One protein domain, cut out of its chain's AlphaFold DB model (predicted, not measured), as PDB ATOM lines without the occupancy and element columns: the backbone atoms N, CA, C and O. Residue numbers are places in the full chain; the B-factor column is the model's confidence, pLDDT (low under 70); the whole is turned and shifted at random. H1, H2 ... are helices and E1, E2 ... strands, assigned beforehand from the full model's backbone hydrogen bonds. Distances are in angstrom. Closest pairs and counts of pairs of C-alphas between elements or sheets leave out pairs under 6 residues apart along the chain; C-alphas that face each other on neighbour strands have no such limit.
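This is residues 368 to 499 of the 504 residues of an uncharacterized protein of Acidobacteria bacterium RIFCSPLOWO2_02_FULL_68_18 (UniProt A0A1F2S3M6). One helix, H4, runs through the core, with H1, H3 and H5 packed round it and H2 beside one end of H3; a small sheet of three strands caps one end of this helical body, where H4 begins and H3 ends. H1, H4 and H5 form an up-and-down bundle, each helix running against the one before it. The printed part has 132 residues, with five named helices and three named strands in the order H1 H2 H3 E1 E2 E3 H4 H5; the sheet, E1 - E2 - E3, is antiparallel, and the class is mostly helix. The whole is compact and rounded, with a radius of gyration of the C-alphas of 14.2 A and spans of 41 by 33 by 30 A.

H1, residues 368 to 382, begins at C-alpha 368 (123.540, 169.278, 135.656) and is 21.2 A long. H2 is residues 391 to 398, 10.2 A, and H3 residues 405 to 417, 18.2 A. E1 is residues 419 to 422, 10.4 A; E2 residues 429 to 433, 13.5 A; E3 residues 441 to 444, 10.7 A. H4, residues 455 to 471, spans 24.2 A from C-alpha 455 (146.394, 177.540, 119.180). H5, residues 480 to 498, spans 27.0 A and ends at C-alpha 498 (149.262, 180.086, 128.871).

H4 is the hub, touching three helices. It forms a helical hairpin with H5, opposite ways at a shallow tilt of 34.5 degrees, only just short of steep; their closest C-alphas, of His 455 and Ala 493, are 5.1 A apart. H3 touches H4 at a steep tilt of 45 degrees, closest at the C-alphas of Ser 407 and Ala 464, 4.1 A. H1 touches residues 463 to 470 of H4 alone, at a steep tilt of 38 degrees, closest at the C-alphas of Asp 374 and Leu 470, 6.5 A. H1 and H5 are near each other. H2 and H3 are a helical hairpin at a shallow tilt of 17 degrees, closest at the C-alphas of Tyr 396 and Leu 406, 6.4 A. H3 and H4 are on the sheet, making two layers, helices on one face of a sheet. H4 only just stands up from it, its line rising 42 degrees, and the closest C-alphas of E3 and H4, of Thr 443 and Ala 458, are 6.1 A apart. The strands form a meander, each the antiparallel neighbour of the one before. N 419 and O 432 of the hairpin E1 and E2 are 2.8 A apart, and N 433 and O 441 of the hairpin E2 and E3 2.8 A, both within hydrogen-bond range. In H1, H2, H3, H4 and H5 every O i to N i+4 pair is within hydrogen-bond range.

The two C-alphas farthest apart, of Ala 368 and Glu 424, are 43.1 A apart. The printed part has no cut and no long link; the link from H3 to E1 is tight. The mean pLDDT of the printed part is 92.7, and residues 426 and 437 to 438 are under 70.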
ATOM      1  N   ALA A 368     122.412 169.067 134.753       97.62
ATOM      2  CA  ALA A 368     123.540 169.278 135.656       97.62
ATOM      3  C   ALA A 368     124.901 169.203 134.939       97.62
ATOM      4  O   ALA A 368     125.809 169.972 135.265       97.62
ATOM      5  N   GLN A 369     125.042 168.301 133.961       97.88
ATOM      6  CA  GLN A 369     126.255 168.178 133.146       97.88
ATOM      7  C   GLN A 369     126.415 169.388 132.223       97.88
ATOM      8  O   GLN A 369     127.489 169.985 132.181       97.88
ATOM      9  N   TRP A 370     125.336 169.819 131.567       97.81
ATOM     10  CA  TRP A 370     125.352 171.019 130.725       97.81
ATOM     11  C   TRP A 370     125.683 172.285 131.518       97.81
ATOM     12  O   TRP A 370     126.515 173.079 131.090       97.81
ATOM     13  N   GLN A 371     125.134 172.435 132.725       97.56
ATOM     14  CA  GLN A 371     125.508 173.526 133.630       97.56
ATOM     15  C   GLN A 371     126.976 173.454 134.081       97.56
ATOM     16  O   GLN A 371     127.579 174.483 134.390       97.56
ATOM     17  N   ALA A 372     127.564 172.258 134.180       97.94
ATOM     18  CA  ALA A 372     128.978 172.111 134.513       97.94
ATOM     19  C   ALA A 372     129.879 172.578 133.361       97.94
ATOM     20  O   ALA A 372     130.812 173.340 133.615       97.94
ATOM     21  N   PHE A 373     129.560 172.197 132.119       98.19
ATOM     22  CA  PHE A 373     130.244 172.717 130.933       98.19
ATOM     23  C   PHE A 373     130.117 174.232 130.812       98.19
ATOM     24  O   PHE A 373     131.115 174.908 130.583       98.19
ATOM     25  N   ASP A 374     128.916 174.765 131.027       97.88
ATOM     26  CA  ASP A 374     128.648 176.201 130.987       97.88
ATOM     27  C   ASP A 374     129.521 176.976 131.986       97.88
ATOM     28  O   ASP A 374     130.254 177.892 131.609       97.88
ATOM     29  N   ARG A 375     129.560 176.543 133.254       97.81
ATOM     30  CA  ARG A 375     130.439 177.156 134.266       97.81
ATOM     31  C   ARG A 375     131.917 177.078 133.889       97.81
ATOM     32  O   ARG A 375     132.648 178.048 134.083       97.81
ATOM     33  N   GLU A 376     132.373 175.933 133.383       97.56
ATOM     34  CA  GLU A 376     133.762 175.776 132.948       97.56
ATOM     35  C   GLU A 376     134.100 176.728 131.796       97.56
ATOM     36  O   GLU A 376     135.149 177.378 131.817       97.56
ATOM     37  N   PHE A 377     133.206 176.829 130.812       97.44
ATOM     38  CA  PHE A 377     133.370 177.698 129.658       97.44
ATOM     39  C   PHE A 377     133.433 179.169 130.070       97.44
ATOM     40  O   PHE A 377     134.390 179.854 129.713       97.44
ATOM     41  N   GLN A 378     132.499 179.634 130.903       95.81
ATOM     42  CA  GLN A 378     132.484 181.014 131.398       95.81
ATOM     43  C   GLN A 378     133.782 181.382 132.132       95.81
ATOM     44  O   GLN A 378     134.360 182.440 131.881       95.81
ATOM     45  N   LEU A 379     134.286 180.491 132.995       94.62
ATOM     46  CA  LEU A 379     135.570 180.692 133.674       94.62
ATOM     47  C   LEU A 379     136.735 180.758 132.681       94.62
ATOM     48  O   LEU A 379     137.627 181.590 132.830       94.62
ATOM     49  N   ALA A 380     136.744 179.888 131.671       93.50
ATOM     50  CA  ALA A 380     137.798 179.866 130.667       93.50
ATOM     51  C   ALA A 380     137.807 181.138 129.809       93.50
ATOM     52  O   ALA A 380     138.874 181.712 129.613       93.50
ATOM     53  N   VAL A 381     136.638 181.584 129.346       91.81
ATOM     54  CA  VAL A 381     136.444 182.797 128.538       91.81
ATOM     55  C   VAL A 381     136.812 184.056 129.330       91.81
ATOM     56  O   VAL A 381     137.472 184.948 128.800       91.81
ATOM     57  N   GLY A 382     136.468 184.109 130.621       88.00
ATOM     58  CA  GLY A 382     136.809 185.231 131.498       88.00
ATOM     59  C   GLY A 382     138.312 185.412 131.754       88.00
ATOM     60  O   GLY A 382     138.739 186.510 132.099       88.00
ATOM     61  N   LEU A 383     139.116 184.360 131.565       85.94
ATOM     62  CA  LEU A 383     140.567 184.354 131.797       85.94
ATOM     63  C   LEU A 383     141.402 184.482 130.513       85.94
ATOM     64  O   LEU A 383     142.626 184.374 130.575       85.94
ATOM     65  N   VAL A 384     140.768 184.666 129.354       85.19
ATOM     66  CA  VAL A 384     141.472 184.745 128.066       85.19
ATOM     67  C   VAL A 384     142.393 185.957 128.038       85.19
ATOM     68  O   VAL A 384     141.936 187.090 128.199       85.19
ATOM     69  N   ASP A 385     143.681 185.718 127.775       79.75
ATOM     70  CA  ASP A 385     144.602 186.789 127.406       79.75
ATOM     71  C   ASP A 385     144.172 187.377 126.059       79.75
ATOM     72  O   ASP A 385     144.039 186.676 125.052       79.75
ATOM     73  N   ARG A 386     143.919 188.682 126.062       81.81
ATOM     74  CA  ARG A 386     143.393 189.419 124.912       81.81
ATOM     75  C   ARG A 386     144.501 190.043 124.066       81.81
ATOM     76  O   ARG A 386     144.199 190.736 123.095       81.81
ATOM     77  N   ALA A 387     145.768 189.816 124.416       78.69
ATOM     78  CA  ALA A 387     146.910 190.266 123.633       78.69
ATOM     79  C   ALA A 387     146.939 189.608 122.237       78.69
ATOM     80  O   ALA A 387     146.837 188.386 122.087       78.69
ATOM     81  N   GLY A 388     147.095 190.430 121.195       76.44
ATOM     82  CA  GLY A 388     147.114 189.991 119.794       76.44
ATOM     83  C   GLY A 388     145.739 189.653 119.201       76.44
ATOM     84  O   GLY A 388     145.669 189.122 118.094       76.44
ATOM     85  N   LEU A 389     144.641 189.942 119.910       86.56
ATOM     86  CA  LEU A 389     143.302 189.954 119.318       86.56
ATOM     87  C   LEU A 389     143.035 191.299 118.635       86.56
ATOM     88  O   LEU A 389     143.533 192.342 119.059       86.56
ATOM     89  N   SER A 390     142.198 191.290 117.596       86.69
ATOM     90  CA  SER A 390     141.681 192.538 117.033       86.69
ATOM     91  C   SER A 390     140.818 193.285 118.049       86.69
ATOM     92  O   SER A 390     140.256 192.679 118.962       86.69
ATOM     93  N   ALA A 391     140.676 194.603 117.881       88.88
ATOM     94  CA  ALA A 391     139.805 195.410 118.741       88.88
ATOM     95  C   ALA A 391     138.358 194.884 118.755       88.88
ATOM     96  O   ALA A 391     137.699 194.897 119.791       88.88
ATOM     97  N   GLU A 392     137.894 194.367 117.618       92.12
ATOM     98  CA  GLU A 392     136.579 193.750 117.479       92.12
ATOM     99  C   GLU A 392     136.464 192.447 118.284       92.12
ATOM    100  O   GLU A 392     135.577 192.334 119.129       92.12
ATOM    101  N   LEU A 393     137.410 191.514 118.118       92.00
ATOM    102  CA  LEU A 393     137.439 190.272 118.899       92.00
ATOM    103  C   LEU A 393     137.570 190.565 120.399       92.00
ATOM    104  O   LEU A 393     136.882 189.952 121.209       92.00
ATOM    105  N   HIS A 394     138.397 191.541 120.783       90.94
ATOM    106  CA  HIS A 394     138.483 191.997 122.169       90.94
ATOM    107  C   HIS A 394     137.109 192.443 122.684       90.94
ATOM    108  O   HIS A 394     136.713 192.050 123.781       90.94
ATOM    109  N   GLY A 395     136.378 193.230 121.890       91.94
ATOM    110  CA  GLY A 395     135.025 193.682 122.201       91.94
ATOM    111  C   GLY A 395     134.061 192.526 122.462       91.94
ATOM    112  O   GLY A 395     133.354 192.556 123.467       91.94
ATOM    113  N   TYR A 396     134.091 191.481 121.632       93.88
ATOM    114  CA  TYR A 396     133.235 190.299 121.801       93.88
ATOM    115  C   TYR A 396     133.480 189.597 123.143       93.88
ATOM    116  O   TYR A 396     132.546 189.348 123.902       93.88
ATOM    117  N   PHE A 397     134.745 189.347 123.495       92.25
ATOM    118  CA  PHE A 397     135.103 188.721 124.775       92.25
ATOM    119  C   PHE A 397     134.867 189.641 125.982       92.25
ATOM    120  O   PHE A 397     134.588 189.164 127.080       92.25
ATOM    121  N   ALA A 398     134.978 190.962 125.811       90.19
ATOM    122  CA  ALA A 398     134.678 191.932 126.863       90.19
ATOM    123  C   ALA A 398     133.177 192.033 127.158       90.19
ATOM    124  O   ALA A 398     132.799 192.219 128.312       90.19
ATOM    125  N   ALA A 399     132.347 191.901 126.125       90.69
ATOM    126  CA  ALA A 399     130.892 191.937 126.207       90.69
ATOM    127  C   ALA A 399     130.264 190.543 126.367       90.69
ATOM    128  O   ALA A 399     129.051 190.410 126.219       90.69
ATOM    129  N   PHE A 400     131.068 189.508 126.639       92.38
ATOM    130  CA  PHE A 400     130.579 188.139 126.737       92.38
ATOM    131  C   PHE A 400     129.496 188.012 127.813       92.38
ATOM    132  O   PHE A 400     129.705 188.340 128.984       92.38
ATOM    133  N   VAL A 401     128.353 187.478 127.394       88.50
ATOM    134  CA  VAL A 401     127.259 187.042 128.256       88.50
ATOM    135  C   VAL A 401     126.920 185.602 127.856       88.50
ATOM    136  O   VAL A 401     126.923 185.310 126.658       88.50
ATOM    137  N   PRO A 402     126.633 184.708 128.819       88.00
ATOM    138  CA  PRO A 402     126.268 183.314 128.568       88.00
ATOM    139  C   PRO A 402     124.891 183.175 127.890       88.00
ATOM    140  O   PRO A 402     123.901 182.812 128.524       88.00
ATOM    141  N   THR A 403     124.801 183.540 126.610       89.44
ATOM    142  CA  THR A 403     123.545 183.580 125.837       89.44
ATOM    143  C   THR A 403     123.654 182.994 124.431       89.44
ATOM    144  O   THR A 403     122.655 182.991 123.716       89.44
ATOM    145  N   GLY A 404     124.831 182.536 123.999       89.56
ATOM    146  CA  GLY A 404     125.073 182.079 122.623       89.56
ATOM    147  C   GLY A 404     125.533 183.188 121.674       89.56
ATOM    148  O   GLY A 404     125.940 182.915 120.545       89.56
ATOM    149  N   HIS A 405     125.502 184.447 122.121       94.12
ATOM    150  CA  HIS A 405     125.829 185.592 121.275       94.12
ATOM    151  C   HIS A 405     127.313 185.644 120.875       94.12
ATOM    152  O   HIS A 405     127.652 186.171 119.816       94.12
ATOM    153  N   LEU A 406     128.208 185.067 121.683       95.31
ATOM    154  CA  LEU A 406     129.631 185.004 121.346       95.31
ATOM    155  C   LEU A 406     129.866 184.114 120.122       95.31
ATOM    156  O   LEU A 406     130.649 184.482 119.247       95.31
ATOM    157  N   SER A 407     129.173 182.978 120.023       96.62
ATOM    158  CA  SER A 407     129.242 182.108 118.850       96.62
ATOM    159  C   SER A 407     128.772 182.829 117.591       96.62
ATOM    160  O   SER A 407     129.466 182.776 116.579       96.62
ATOM    161  N   GLU A 408     127.661 183.570 117.655       95.81
ATOM    162  CA  GLU A 408     127.139 184.352 116.527       95.81
ATOM    163  C   GLU A 408     128.173 185.368 116.028       95.81
ATOM    164  O   GLU A 408     128.467 185.424 114.832       95.81
ATOM    165  N   GLN A 409     128.774 186.128 116.950       96.88
ATOM    166  CA  GLN A 409     129.792 187.132 116.642       96.88
ATOM    167  C   GLN A 409     131.060 186.506 116.046       96.88
ATOM    168  O   GLN A 409     131.542 186.947 115.000       96.88
ATOM    169  N   LEU A 410     131.590 185.446 116.665       97.38
ATOM    170  CA  LEU A 410     132.796 184.765 116.186       97.38
ATOM    171  C   LEU A 410     132.577 184.109 114.818       97.38
ATOM    172  O   LEU A 410     133.407 184.264 113.924       97.38
ATOM    173  N   LEU A 411     131.457 183.411 114.622       97.75
ATOM    174  CA  LEU A 411     131.136 182.757 113.352       97.75
ATOM    175  C   LEU A 411     130.920 183.782 112.231       97.75
ATOM    176  O   LEU A 411     131.411 183.571 111.118       97.75
ATOM    177  N   ALA A 412     130.252 184.906 112.516       97.31
ATOM    178  CA  ALA A 412     130.119 186.016 111.575       97.31
ATOM    179  C   ALA A 412     131.489 186.606 111.204       97.31
ATOM    180  O   ALA A 412     131.778 186.788 110.019       97.31
ATOM    181  N   TYR A 413     132.363 186.810 112.192       96.75
ATOM    182  CA  TYR A 413     133.729 187.282 111.971       96.75
ATOM    183  C   TYR A 413     134.539 186.314 111.098       96.75
ATOM    184  O   TYR A 413     135.185 186.727 110.133       96.75
ATOM    185  N   PHE A 414     134.471 185.006 111.373       97.31
ATOM    186  CA  PHE A 414     135.139 183.991 110.555       97.31
ATOM    187  C   PHE A 414     134.602 183.966 109.126       97.31
ATOM    188  O   PHE A 414     135.387 183.844 108.190       97.31
ATOM    189  N   ALA A 415     133.290 184.094 108.935       96.94
ATOM    190  CA  ALA A 415     132.692 184.133 107.605       96.94
ATOM    191  C   ALA A 415     133.109 185.385 106.814       96.94
ATOM    192  O   ALA A 415     133.337 185.287 105.609       96.94
ATOM    193  N   ALA A 416     133.233 186.537 107.479       96.50
ATOM    194  CA  ALA A 416     133.588 187.806 106.846       96.50
ATOM    195  C   ALA A 416     135.089 187.936 106.533       96.50
ATOM    196  O   ALA A 416     135.460 188.499 105.502       96.50
ATOM    197  N   HIS A 417     135.958 187.425 107.410       95.31
ATOM    198  CA  HIS A 417     137.405 187.668 107.339       95.31
ATOM    199  C   HIS A 417     138.242 186.411 107.075       95.31
ATOM    200  O   HIS A 417     139.420 186.514 106.722       95.31
ATOM    201  N   GLY A 418     137.664 185.225 107.252       95.94
ATOM    202  CA  GLY A 418     138.340 183.949 107.068       95.94
ATOM    203  C   GLY A 418     138.476 183.557 105.600       95.94
ATOM    204  O   GLY A 418     137.567 183.724 104.790       95.94
ATOM    205  N   ARG A 419     139.621 182.968 105.257       96.31
ATOM    206  CA  ARG A 419     139.810 182.230 104.004       96.31
ATOM    207  C   ARG A 419     139.726 180.742 104.301       96.31
ATOM    208  O   ARG A 419     140.588 180.210 105.001       96.31
ATOM    209  N   PHE A 420     138.694 180.100 103.768       96.44
ATOM    210  CA  PHE A 420     138.438 178.672 103.935       96.44
ATOM    211  C   PHE A 420     139.000 177.889 102.755       96.44
ATOM    212  O   PHE A 420     138.888 178.325 101.610       96.44
ATOM    213  N   TYR A 421     139.614 176.748 103.040       95.19
ATOM    214  CA  TYR A 421     140.169 175.851 102.032       95.19
ATOM    215  C   TYR A 421     140.224 174.424 102.575       95.19
ATOM    216  O   TYR A 421     140.122 174.202 103.781       95.19
ATOM    217  N   VAL A 422     140.385 173.466 101.672       92.81
ATOM    218  CA  VAL A 422     140.716 172.077 101.996       92.81
ATOM    219  C   VAL A 422     142.158 171.869 101.545       92.81
ATOM    220  O   VAL A 422     142.508 172.311 100.451       92.81
ATOM    221  N   ASP A 423     143.002 171.298 102.408       87.56
ATOM    222  CA  ASP A 423     144.421 171.054 102.091       87.56
ATOM    223  C   ASP A 423     144.560 170.180 100.827       87.56
ATOM    224  O   ASP A 423     143.681 169.363 100.544       87.56
ATOM    225  N   GLU A 424     145.650 170.340 100.071       74.69
ATOM    226  CA  GLU A 424     145.886 169.633  98.798       74.69
ATOM    227  C   GLU A 424     145.928 168.111  98.998       74.69
ATOM    228  O   GLU A 424     145.374 167.357  98.199       74.69
ATOM    229  N   ASP A 425     146.463 167.670 100.140       77.69
ATOM    230  CA  ASP A 425     146.478 166.268 100.576       77.69
ATOM    231  C   ASP A 425     145.148 165.817 101.215       77.69
ATOM    232  O   ASP A 425     145.075 164.762 101.847       77.69
ATOM    233  N   ARG A 426     144.092 166.638 101.124       64.50
ATOM    234  CA  ARG A 426     142.779 166.429 101.754       64.50
ATOM    235  C   ARG A 426     142.849 166.125 103.251       64.50
ATOM    236  O   ARG A 426     141.947 165.489 103.788       64.50
ATOM    237  N   ARG A 427     143.855 166.640 103.968       78.38
ATOM    238  CA  ARG A 427     143.986 166.527 105.438       78.38
ATOM    239  C   ARG A 427     142.997 167.412 106.206       78.38
ATOM    240  O   ARG A 427     143.285 167.907 107.288       78.38
ATOM    241  N   GLY A 428     141.820 167.629 105.634       84.75
ATOM    242  CA  GLY A 428     140.707 168.295 106.281       84.75
ATOM    243  C   GLY A 428     140.506 169.759 105.906       84.75
ATOM    244  O   GLY A 428     141.263 170.340 105.122       84.75
ATOM    245  N   PRO A 429     139.431 170.344 106.450       95.62
ATOM    246  CA  PRO A 429     139.084 171.747 106.285       95.62
ATOM    247  C   PRO A 429     140.011 172.648 107.109       95.62
ATOM    248  O   PRO A 429     140.361 172.324 108.243       95.62
ATOM    249  N   TRP A 430     140.357 173.814 106.576       97.00
ATOM    250  CA  TRP A 430     141.189 174.812 107.248       97.00
ATOM    251  C   TRP A 430     140.572 176.203 107.156       97.00
ATOM    252  O   TRP A 430     139.880 176.549 106.194       97.00
ATOM    253  N   ILE A 431     140.896 177.030 108.147       97.19
ATOM    254  CA  ILE A 431     140.685 178.474 108.109       97.19
ATOM    255  C   ILE A 431     142.029 179.182 108.209       97.19
ATOM    256  O   ILE A 431     142.887 178.820 109.013       97.19
ATOM    257  N   ARG A 432     142.203 180.227 107.401       96.69
ATOM    258  CA  ARG A 432     143.233 181.245 107.597       96.69
ATOM    259  C   ARG A 432     142.563 182.567 107.939       96.69
ATOM    260  O   ARG A 432     141.735 183.041 107.163       96.69
ATOM    261  N   LEU A 433     142.934 183.158 109.068       95.19
ATOM    262  CA  LEU A 433     142.346 184.388 109.586       95.19
ATOM    263  C   LEU A 433     143.438 185.461 109.740       95.19
ATOM    264  O   LEU A 433     144.466 185.203 110.373       95.19
ATOM    265  N   PRO A 434     143.267 186.658 109.153       89.44
ATOM    266  CA  PRO A 434     144.167 187.771 109.416       89.44
ATOM    267  C   PRO A 434     143.910 188.298 110.834       89.44
ATOM    268  O   PRO A 434     142.821 188.789 111.120       89.44
ATOM    269  N   LEU A 435     144.905 188.201 111.715       83.44
ATOM    270  CA  LEU A 435     144.863 188.798 113.052       83.44
ATOM    271  C   LEU A 435     145.805 190.014 113.101       83.44
ATOM    272  O   LEU A 435     146.864 189.970 112.471       83.44
ATOM    273  N   PRO A 436     145.447 191.114 113.791       72.06
ATOM    274  CA  PRO A 436     146.324 192.278 113.907       72.06
ATOM    275  C   PRO A 436     147.650 191.926 114.582       72.06
ATOM    276  O   PRO A 436     147.696 191.076 115.463       72.06
ATOM    277  N   GLU A 437     148.725 192.590 114.151       63.78
ATOM    278  CA  GLU A 437     150.099 192.445 114.671       63.78
ATOM    279  C   GLU A 437     150.820 191.121 114.350       63.78
ATOM    280  O   GLU A 437     152.031 191.028 114.547       63.78
ATOM    281  N   VAL A 438     150.137 190.128 113.770       61.53
ATOM    282  CA  VAL A 438     150.724 188.827 113.404       61.53
ATOM    283  C   VAL A 438     150.481 188.525 111.922       61.53
ATOM    284  O   VAL A 438     149.490 188.940 111.322       61.53
ATOM    285  N   ARG A 439     151.404 187.792 111.283       79.75
ATOM    286  CA  ARG A 439     151.156 187.192 109.961       79.75
ATOM    287  C   ARG A 439     149.879 186.348 110.042       79.75
ATOM    288  O   ARG A 439     149.656 185.705 111.058       79.75
ATOM    289  N   ALA A 440     149.074 186.332 108.975       84.44
ATOM    290  CA  ALA A 440     147.831 185.558 108.923       84.44
ATOM    291  C   ALA A 440     148.001 184.158 109.538       84.44
ATOM    292  O   ALA A 440     148.834 183.371 109.079       84.44
ATOM    293  N   GLU A 441     147.215 183.879 110.573       93.75
ATOM    294  CA  GLU A 441     147.262 182.625 111.312       93.75
ATOM    295  C   GLU A 441     146.319 181.615 110.655       93.75
ATOM    296  O   GLU A 441     145.331 181.987 110.020       93.75
ATOM    297  N   ALA A 442     146.624 180.325 110.773       95.75
ATOM    298  CA  ALA A 442     145.781 179.267 110.234       95.75
ATOM    299  C   ALA A 442     145.606 178.149 111.251       95.75
ATOM    300  O   ALA A 442     146.514 177.887 112.034       95.75
ATOM    301  N   THR A 443     144.454 177.489 111.223       96.88
ATOM    302  CA  THR A 443     144.217 176.265 111.987       96.88
ATOM    303  C   THR A 443     143.249 175.343 111.251       96.88
ATOM    304  O   THR A 443     142.489 175.802 110.388       96.88
ATOM    305  N   GLY A 444     143.301 174.048 111.563       96.94
ATOM    306  CA  GLY A 444     142.354 173.072 111.041       96.94
ATOM    307  C   GLY A 444     140.957 173.287 111.622       96.94
ATOM    308  O   GLY A 444     140.781 173.889 112.677       96.94
ATOM    309  N   LEU A 445     139.942 172.794 110.929       97.56
ATOM    310  CA  LEU A 445     138.541 172.906 111.329       97.56
ATOM    311  C   LEU A 445     137.917 171.543 111.622       97.56
ATOM    312  O   LEU A 445     136.702 171.431 111.577       97.56
ATOM    313  N   SER A 446     138.717 170.519 111.912       97.06
ATOM    314  CA  SER A 446     138.245 169.207 112.368       97.06
ATOM    315  C   SER A 446     138.819 168.863 113.738       97.06
ATOM    316  O   SER A 446     139.848 169.422 114.125       97.06
ATOM    317  N   GLU A 447     138.202 167.923 114.464       96.38
ATOM    318  CA  GLU A 447     138.697 167.478 115.782       96.38
ATOM    319  C   GLU A 447     140.184 167.071 115.725       96.38
ATOM    320  O   GLU A 447     140.972 167.458 116.588       96.38
ATOM    321  N   SER A 448     140.591 166.377 114.656       94.88
ATOM    322  CA  SER A 448     141.966 165.902 114.444       94.88
ATOM    323  C   SER A 448     142.988 166.991 114.086       94.88
ATOM    324  O   SER A 448     144.179 166.805 114.331       94.88
ATOM    325  N   HIS A 449     142.557 168.130 113.530       96.12
ATOM    326  CA  HIS A 449     143.464 169.159 112.993       96.12
ATOM    327  C   HIS A 449     143.323 170.532 113.654       96.12
ATOM    328  O   HIS A 449     144.149 171.412 113.403       96.12
ATOM    329  N   VAL A 450     142.326 170.751 114.517       97.38
ATOM    330  CA  VAL A 450     142.081 172.073 115.119       97.38
ATOM    331  C   VAL A 450     143.245 172.574 115.970       97.38
ATOM    332  O   VAL A 450     143.382 173.775 116.149       97.38
ATOM    333  N   LEU A 451     144.125 171.691 116.446       97.06
ATOM    334  CA  LEU A 451     145.342 172.055 117.183       97.06
ATOM    335  C   LEU A 451     146.624 171.993 116.334       97.06
ATOM    336  O   LEU A 451     147.705 172.257 116.850       97.06
ATOM    337  N   ALA A 452     146.532 171.661 115.042       94.94
ATOM    338  CA  ALA A 452     147.699 171.513 114.167       94.94
ATOM    339  C   ALA A 452     148.308 172.859 113.719       94.94
ATOM    340  O   ALA A 452     149.413 172.885 113.181       94.94
ATOM    341  N   GLY A 453     147.593 173.972 113.912       93.50
ATOM    342  CA  GLY A 453     148.030 175.313 113.530       93.50
ATOM    343  C   GLY A 453     148.154 176.270 114.717       93.50
ATOM    344  O   GLY A 453     148.757 175.966 115.745       93.50
ATOM    345  N   SER A 454     147.593 177.468 114.572       94.88
ATOM    346  CA  SER A 454     147.542 178.449 115.650       94.88
ATOM    347  C   SER A 454     146.603 177.989 116.762       94.88
ATOM    348  O   SER A 454     145.391 177.899 116.572       94.88
ATOM    349  N   HIS A 455     147.158 177.810 117.961       94.25
ATOM    350  CA  HIS A 455     146.394 177.540 119.180       94.25
ATOM    351  C   HIS A 455     145.461 178.696 119.565       94.25
ATOM    352  O   HIS A 455     144.421 178.463 120.178       94.25
ATOM    353  N   ARG A 456     145.799 179.935 119.183       93.44
ATOM    354  CA  ARG A 456     144.935 181.103 119.393       93.44
ATOM    355  C   ARG A 456     143.701 181.000 118.515       93.44
ATOM    356  O   ARG A 456     142.585 181.089 119.016       93.44
ATOM    357  N   LEU A 457     143.888 180.753 117.221       95.31
ATOM    358  CA  LEU A 457     142.765 180.577 116.308       95.31
ATOM    359  C   LEU A 457     141.948 179.326 116.660       95.31
ATOM    360  O   LEU A 457     140.724 179.382 116.646       95.31
ATOM    361  N   ALA A 458     142.608 178.237 117.060       97.12
ATOM    362  CA  ALA A 458     141.958 177.029 117.565       97.12
ATOM    363  C   ALA A 458     141.040 177.326 118.753       97.12
ATOM    364  O   ALA A 458     139.890 176.897 118.773       97.12
ATOM    365  N   PHE A 459     141.535 178.099 119.724       96.62
ATOM    366  CA  PHE A 459     140.760 178.526 120.880       96.62
ATOM    367  C   PHE A 459     139.511 179.311 120.460       96.62
ATOM    368  O   PHE A 459     138.430 179.029 120.966       96.62
ATOM    369  N   LEU A 460     139.635 180.248 119.511       96.56
ATOM    370  CA  LEU A 460     138.498 181.024 119.004       96.56
ATOM    371  C   LEU A 460     137.455 180.135 118.309       96.56
ATOM    372  O   LEU A 460     136.262 180.283 118.565       96.56
ATOM    373  N   VAL A 461     137.891 179.195 117.461       98.12
ATOM    374  CA  VAL A 461     136.987 178.239 116.798       98.12
ATOM    375  C   VAL A 461     136.261 177.378 117.829       98.12
ATOM    376  O   VAL A 461     135.037 177.284 117.800       98.12
ATOM    377  N   LEU A 462     136.994 176.796 118.779       98.50
ATOM    378  CA  LEU A 462     136.422 175.942 119.820       98.50
ATOM    379  C   LEU A 462     135.487 176.723 120.751       98.50
ATOM    380  O   LEU A 462     134.447 176.195 121.134       98.50
ATOM    381  N   ALA A 463     135.796 177.985 121.064       97.81
ATOM    382  CA  ALA A 463     134.912 178.842 121.847       97.81
ATOM    383  C   ALA A 463     133.576 179.085 121.135       97.81
ATOM    384  O   ALA A 463     132.530 178.979 121.769       97.81
ATOM    385  N   ALA A 464     133.596 179.338 119.823       97.94
ATOM    386  CA  ALA A 464     132.374 179.490 119.039       97.94
ATOM    387  C   ALA A 464     131.532 178.201 119.020       97.94
ATOM    388  O   ALA A 464     130.315 178.253 119.186       97.94
ATOM    389  N   VAL A 465     132.173 177.040 118.858       98.31
ATOM    390  CA  VAL A 465     131.501 175.726 118.845       98.31
ATOM    391  C   VAL A 465     130.883 175.392 120.203       98.31
ATOM    392  O   VAL A 465     129.757 174.890 120.253       98.31
ATOM    393  N   ILE A 466     131.604 175.659 121.296       98.44
ATOM    394  CA  ILE A 466     131.127 175.406 122.659       98.44
ATOM    395  C   ILE A 466     129.956 176.323 122.992       98.44
ATOM    396  O   ILE A 466     128.905 175.823 123.385       98.44
ATOM    397  N   ASP A 467     130.118 177.635 122.800       97.88
ATOM    398  CA  ASP A 467     129.071 178.617 123.083       97.88
ATOM    399  C   ASP A 467     127.795 178.290 122.293       97.88
ATOM    400  O   ASP A 467     126.717 178.221 122.874       97.88
ATOM    401  N   HIS A 468     127.916 177.929 121.010       97.06
ATOM    402  CA  HIS A 468     126.768 177.487 120.215       97.06
ATOM    403  C   HIS A 468     126.032 176.304 120.858       97.06
ATOM    404  O   HIS A 468     124.824 176.357 121.059       97.06
ATOM    405  N   ASN A 469     126.745 175.228 121.204       97.50
ATOM    406  CA  ASN A 469     126.113 174.014 121.728       97.50
ATOM    407  C   ASN A 469     125.549 174.173 123.147       97.50
ATOM    408  O   ASN A 469     124.582 173.495 123.493       97.50
ATOM    409  N   LEU A 470     126.132 175.052 123.968       97.44
ATOM    410  CA  LEU A 470     125.637 175.330 125.320       97.44
ATOM    411  C   LEU A 470     124.262 176.010 125.313       97.44
ATOM    412  O   LEU A 470     123.450 175.720 126.195       97.44
ATOM    413  N   TYR A 471     123.993 176.873 124.327       95.88
ATOM    414  CA  TYR A 471     122.754 177.664 124.256       95.88
ATOM    415  C   TYR A 471     121.803 177.254 123.125       95.88
ATOM    416  O   TYR A 471     120.720 177.822 122.997       95.88
ATOM    417  N   GLU A 472     122.162 176.240 122.340       94.19
ATOM    418  CA  GLU A 472     121.254 175.577 121.406       94.19
ATOM    419  C   GLU A 472     120.273 174.655 122.158       94.19
ATOM    420  O   GLU A 472     120.551 174.121 123.242       94.19
ATOM    421  N   THR A 473     119.080 174.460 121.596       92.44
ATOM    422  CA  THR A 473     118.045 173.640 122.237       92.44
ATOM    423  C   THR A 473     118.443 172.160 122.286       92.44
ATOM    424  O   THR A 473     119.163 171.651 121.428       92.44
ATOM    425  N   GLY A 474     117.949 171.410 123.280       89.50
ATOM    426  CA  GLY A 474     118.312 169.992 123.462       89.50
ATOM    427  C   GLY A 474     118.009 169.089 122.255       89.50
ATOM    428  O   GLY A 474     118.712 168.112 121.990       89.50
ATOM    429  N   ASP A 475     116.987 169.433 121.472       88.94
ATOM    430  CA  ASP A 475     116.634 168.741 120.232       88.94
ATOM    431  C   ASP A 475     117.533 169.104 119.035       88.94
ATOM    432  O   ASP A 475     117.459 168.411 118.017       88.94
ATOM    433  N   ARG A 476     118.436 170.082 119.180       91.69
ATOM    434  CA  ARG A 476     119.305 170.611 118.118       91.69
ATOM    435  C   ARG A 476     120.795 170.657 118.446       91.69
ATOM    436  O   ARG A 476     121.583 170.781 117.520       91.69
ATOM    437  N   ARG A 477     121.191 170.560 119.712       94.31
ATOM    438  CA  ARG A 477     122.606 170.491 120.109       94.31
ATOM    439  C   ARG A 477     123.200 169.096 119.914       94.31
ATOM    440  O   ARG A 477     122.463 168.107 119.839       94.31
ATOM    441  N   GLU A 478     124.525 169.035 119.868       96.88
ATOM    442  CA  GLU A 478     125.311 167.797 119.828       96.88
ATOM    443  C   GLU A 478     125.143 166.946 121.097       96.88
ATOM    444  O   GLU A 478     124.575 167.383 122.103       96.88
ATOM    445  N   ASP A 479     125.581 165.690 121.025       96.81
ATOM    446  CA  ASP A 479     125.527 164.771 122.158       96.81
ATOM    447  C   ASP A 479     126.617 165.048 123.208       96.81
ATOM    448  O   ASP A 479     127.517 165.878 123.032       96.81
ATOM    449  N   LEU A 480     126.495 164.370 124.351       97.44
ATOM    450  CA  LEU A 480     127.402 164.554 125.477       97.44
ATOM    451  C   LEU A 480     128.845 164.164 125.123       97.44
ATOM    452  O   LEU A 480     129.781 164.853 125.524       97.44
ATOM    453  N   GLU A 481     129.018 163.077 124.372       97.50
ATOM    454  CA  GLU A 481     130.333 162.538 124.026       97.50
ATOM    455  C   GLU A 481     131.107 163.508 123.126       97.50
ATOM    456  O   GLU A 481     132.276 163.806 123.383       97.50
ATOM    457  N   TYR A 482     130.439 164.071 122.116       97.44
ATOM    458  CA  TYR A 482     130.993 165.131 121.280       97.44
ATOM    459  C   TYR A 482     131.456 166.313 122.134       97.44
ATOM    460  O   TYR A 482     132.601 166.756 122.021       97.44
ATOM    461  N   MET A 483     130.607 166.796 123.044       98.12
ATOM    462  CA  MET A 483     130.960 167.938 123.886       98.12
ATOM    463  C   MET A 483     132.159 167.663 124.795       98.12
ATOM    464  O   MET A 483     133.018 168.533 124.944       98.12
ATOM    465  N   GLU A 484     132.286 166.460 125.355       98.38
ATOM    466  CA  GLU A 484     133.463 166.071 126.140       98.38
ATOM    467  C   GLU A 484     134.761 166.130 125.314       98.38
ATOM    468  O   GLU A 484     135.791 166.624 125.805       98.38
ATOM    469  N   ARG A 485     134.720 165.695 124.046       98.19
ATOM    470  CA  ARG A 485     135.870 165.784 123.128       98.19
ATOM    471  C   ARG A 485     136.209 167.234 122.785       98.19
ATOM    472  O   ARG A 485     137.371 167.631 122.909       98.19
ATOM    473  N   ILE A 486     135.212 168.064 122.474       98.50
ATOM    474  CA  ILE A 486     135.420 169.494 122.189       98.50
ATOM    475  C   ILE A 486     136.001 170.235 123.401       98.50
ATOM    476  O   ILE A 486     136.980 170.972 123.256       98.50
ATOM    477  N   PHE A 487     135.487 170.006 124.614       98.50
ATOM    478  CA  PHE A 487     136.061 170.597 125.831       98.50
ATOM    479  C   PHE A 487     137.494 170.121 126.090       98.50
ATOM    480  O   PHE A 487     138.333 170.888 126.568       98.50
ATOM    481  N   THR A 488     137.819 168.874 125.746       98.50
ATOM    482  CA  THR A 488     139.192 168.362 125.835       98.50
ATOM    483  C   THR A 488     140.142 169.134 124.917       98.50
ATOM    484  O   THR A 488     141.188 169.599 125.386       98.50
ATOM    485  N   LEU A 489     139.766 169.346 123.653       98.31
ATOM    486  CA  LEU A 489     140.532 170.163 122.703       98.31
ATOM    487  C   LEU A 489     140.635 171.621 123.174       98.31
ATOM    488  O   LEU A 489     141.709 172.221 123.126       98.31
ATOM    489  N   PHE A 490     139.555 172.179 123.720       98.00
ATOM    490  CA  PHE A 490     139.516 173.551 124.229       98.00
ATOM    491  C   PHE A 490     140.470 173.768 125.411       98.00
ATOM    492  O   PHE A 490     141.250 174.725 125.430       98.00
ATOM    493  N   ARG A 491     140.501 172.831 126.369       97.44
ATOM    494  CA  ARG A 491     141.475 172.837 127.475       97.44
ATOM    495  C   ARG A 491     142.914 172.731 126.971       97.44
ATOM    496  O   ARG A 491     143.809 173.317 127.581       97.44
ATOM    497  N   GLN A 492     143.165 171.961 125.910       97.19
ATOM    498  CA  GLN A 492     144.491 171.857 125.294       97.19
ATOM    499  C   GLN A 492     144.902 173.181 124.642       97.19
ATOM    500  O   GLN A 492     145.945 173.715 125.016       97.19
ATOM    501  N   ALA A 493     144.051 173.766 123.792       95.75
ATOM    502  CA  ALA A 493     144.292 175.072 123.176       95.75
ATOM    503  C   ALA A 493     144.605 176.149 124.228       95.75
ATOM    504  O   ALA A 493     145.614 176.846 124.127       95.75
ATOM    505  N   ARG A 494     143.801 176.224 125.298       94.50
ATOM    506  CA  ARG A 494     144.007 177.178 126.397       94.50
ATOM    507  C   ARG A 494     145.348 176.987 127.110       94.50
ATOM    508  O   ARG A 494     146.012 177.968 127.427       94.50
ATOM    509  N   ARG A 495     145.756 175.741 127.387       94.19
ATOM    510  CA  ARG A 495     147.051 175.463 128.037       94.19
ATOM    511  C   ARG A 495     148.224 175.916 127.174       94.19
ATOM    512  O   ARG A 495     149.160 176.491 127.715       94.19
ATOM    513  N   SER A 496     148.145 175.710 125.862       92.62
ATOM    514  CA  SER A 496     149.172 176.176 124.926       92.62
ATOM    515  C   SER A 496     149.279 177.703 124.880       92.62
ATOM    516  O   SER A 496     150.375 178.217 124.693       92.62
ATOM    517  N   LEU A 497     148.177 178.432 125.096       89.62
ATOM    518  CA  LEU A 497     148.188 179.900 125.180       89.62
ATOM    519  C   LEU A 497     148.804 180.437 126.478       89.62
ATOM    520  O   LEU A 497     149.367 181.524 126.477       89.62
ATOM    521  N   ALA A 498     148.702 179.690 127.579       85.88
ATOM    522  CA  ALA A 498     149.262 180.086 128.871       85.88
ATOM    523  C   ALA A 498     150.753 179.734 129.028       85.88
ATOM    524  O   ALA A 498     151.391 180.171 129.989       85.88
ATOM    525  N   ALA A 499     151.311 178.918 128.130       81.75
ATOM    526  CA  ALA A 499     152.720 178.563 128.173       81.75
ATOM    527  C   ALA A 499     153.573 179.791 127.796       81.75
ATOM    528  O   ALA A 499     153.326 180.397 126.751       81.75
TER     529      ALA A 499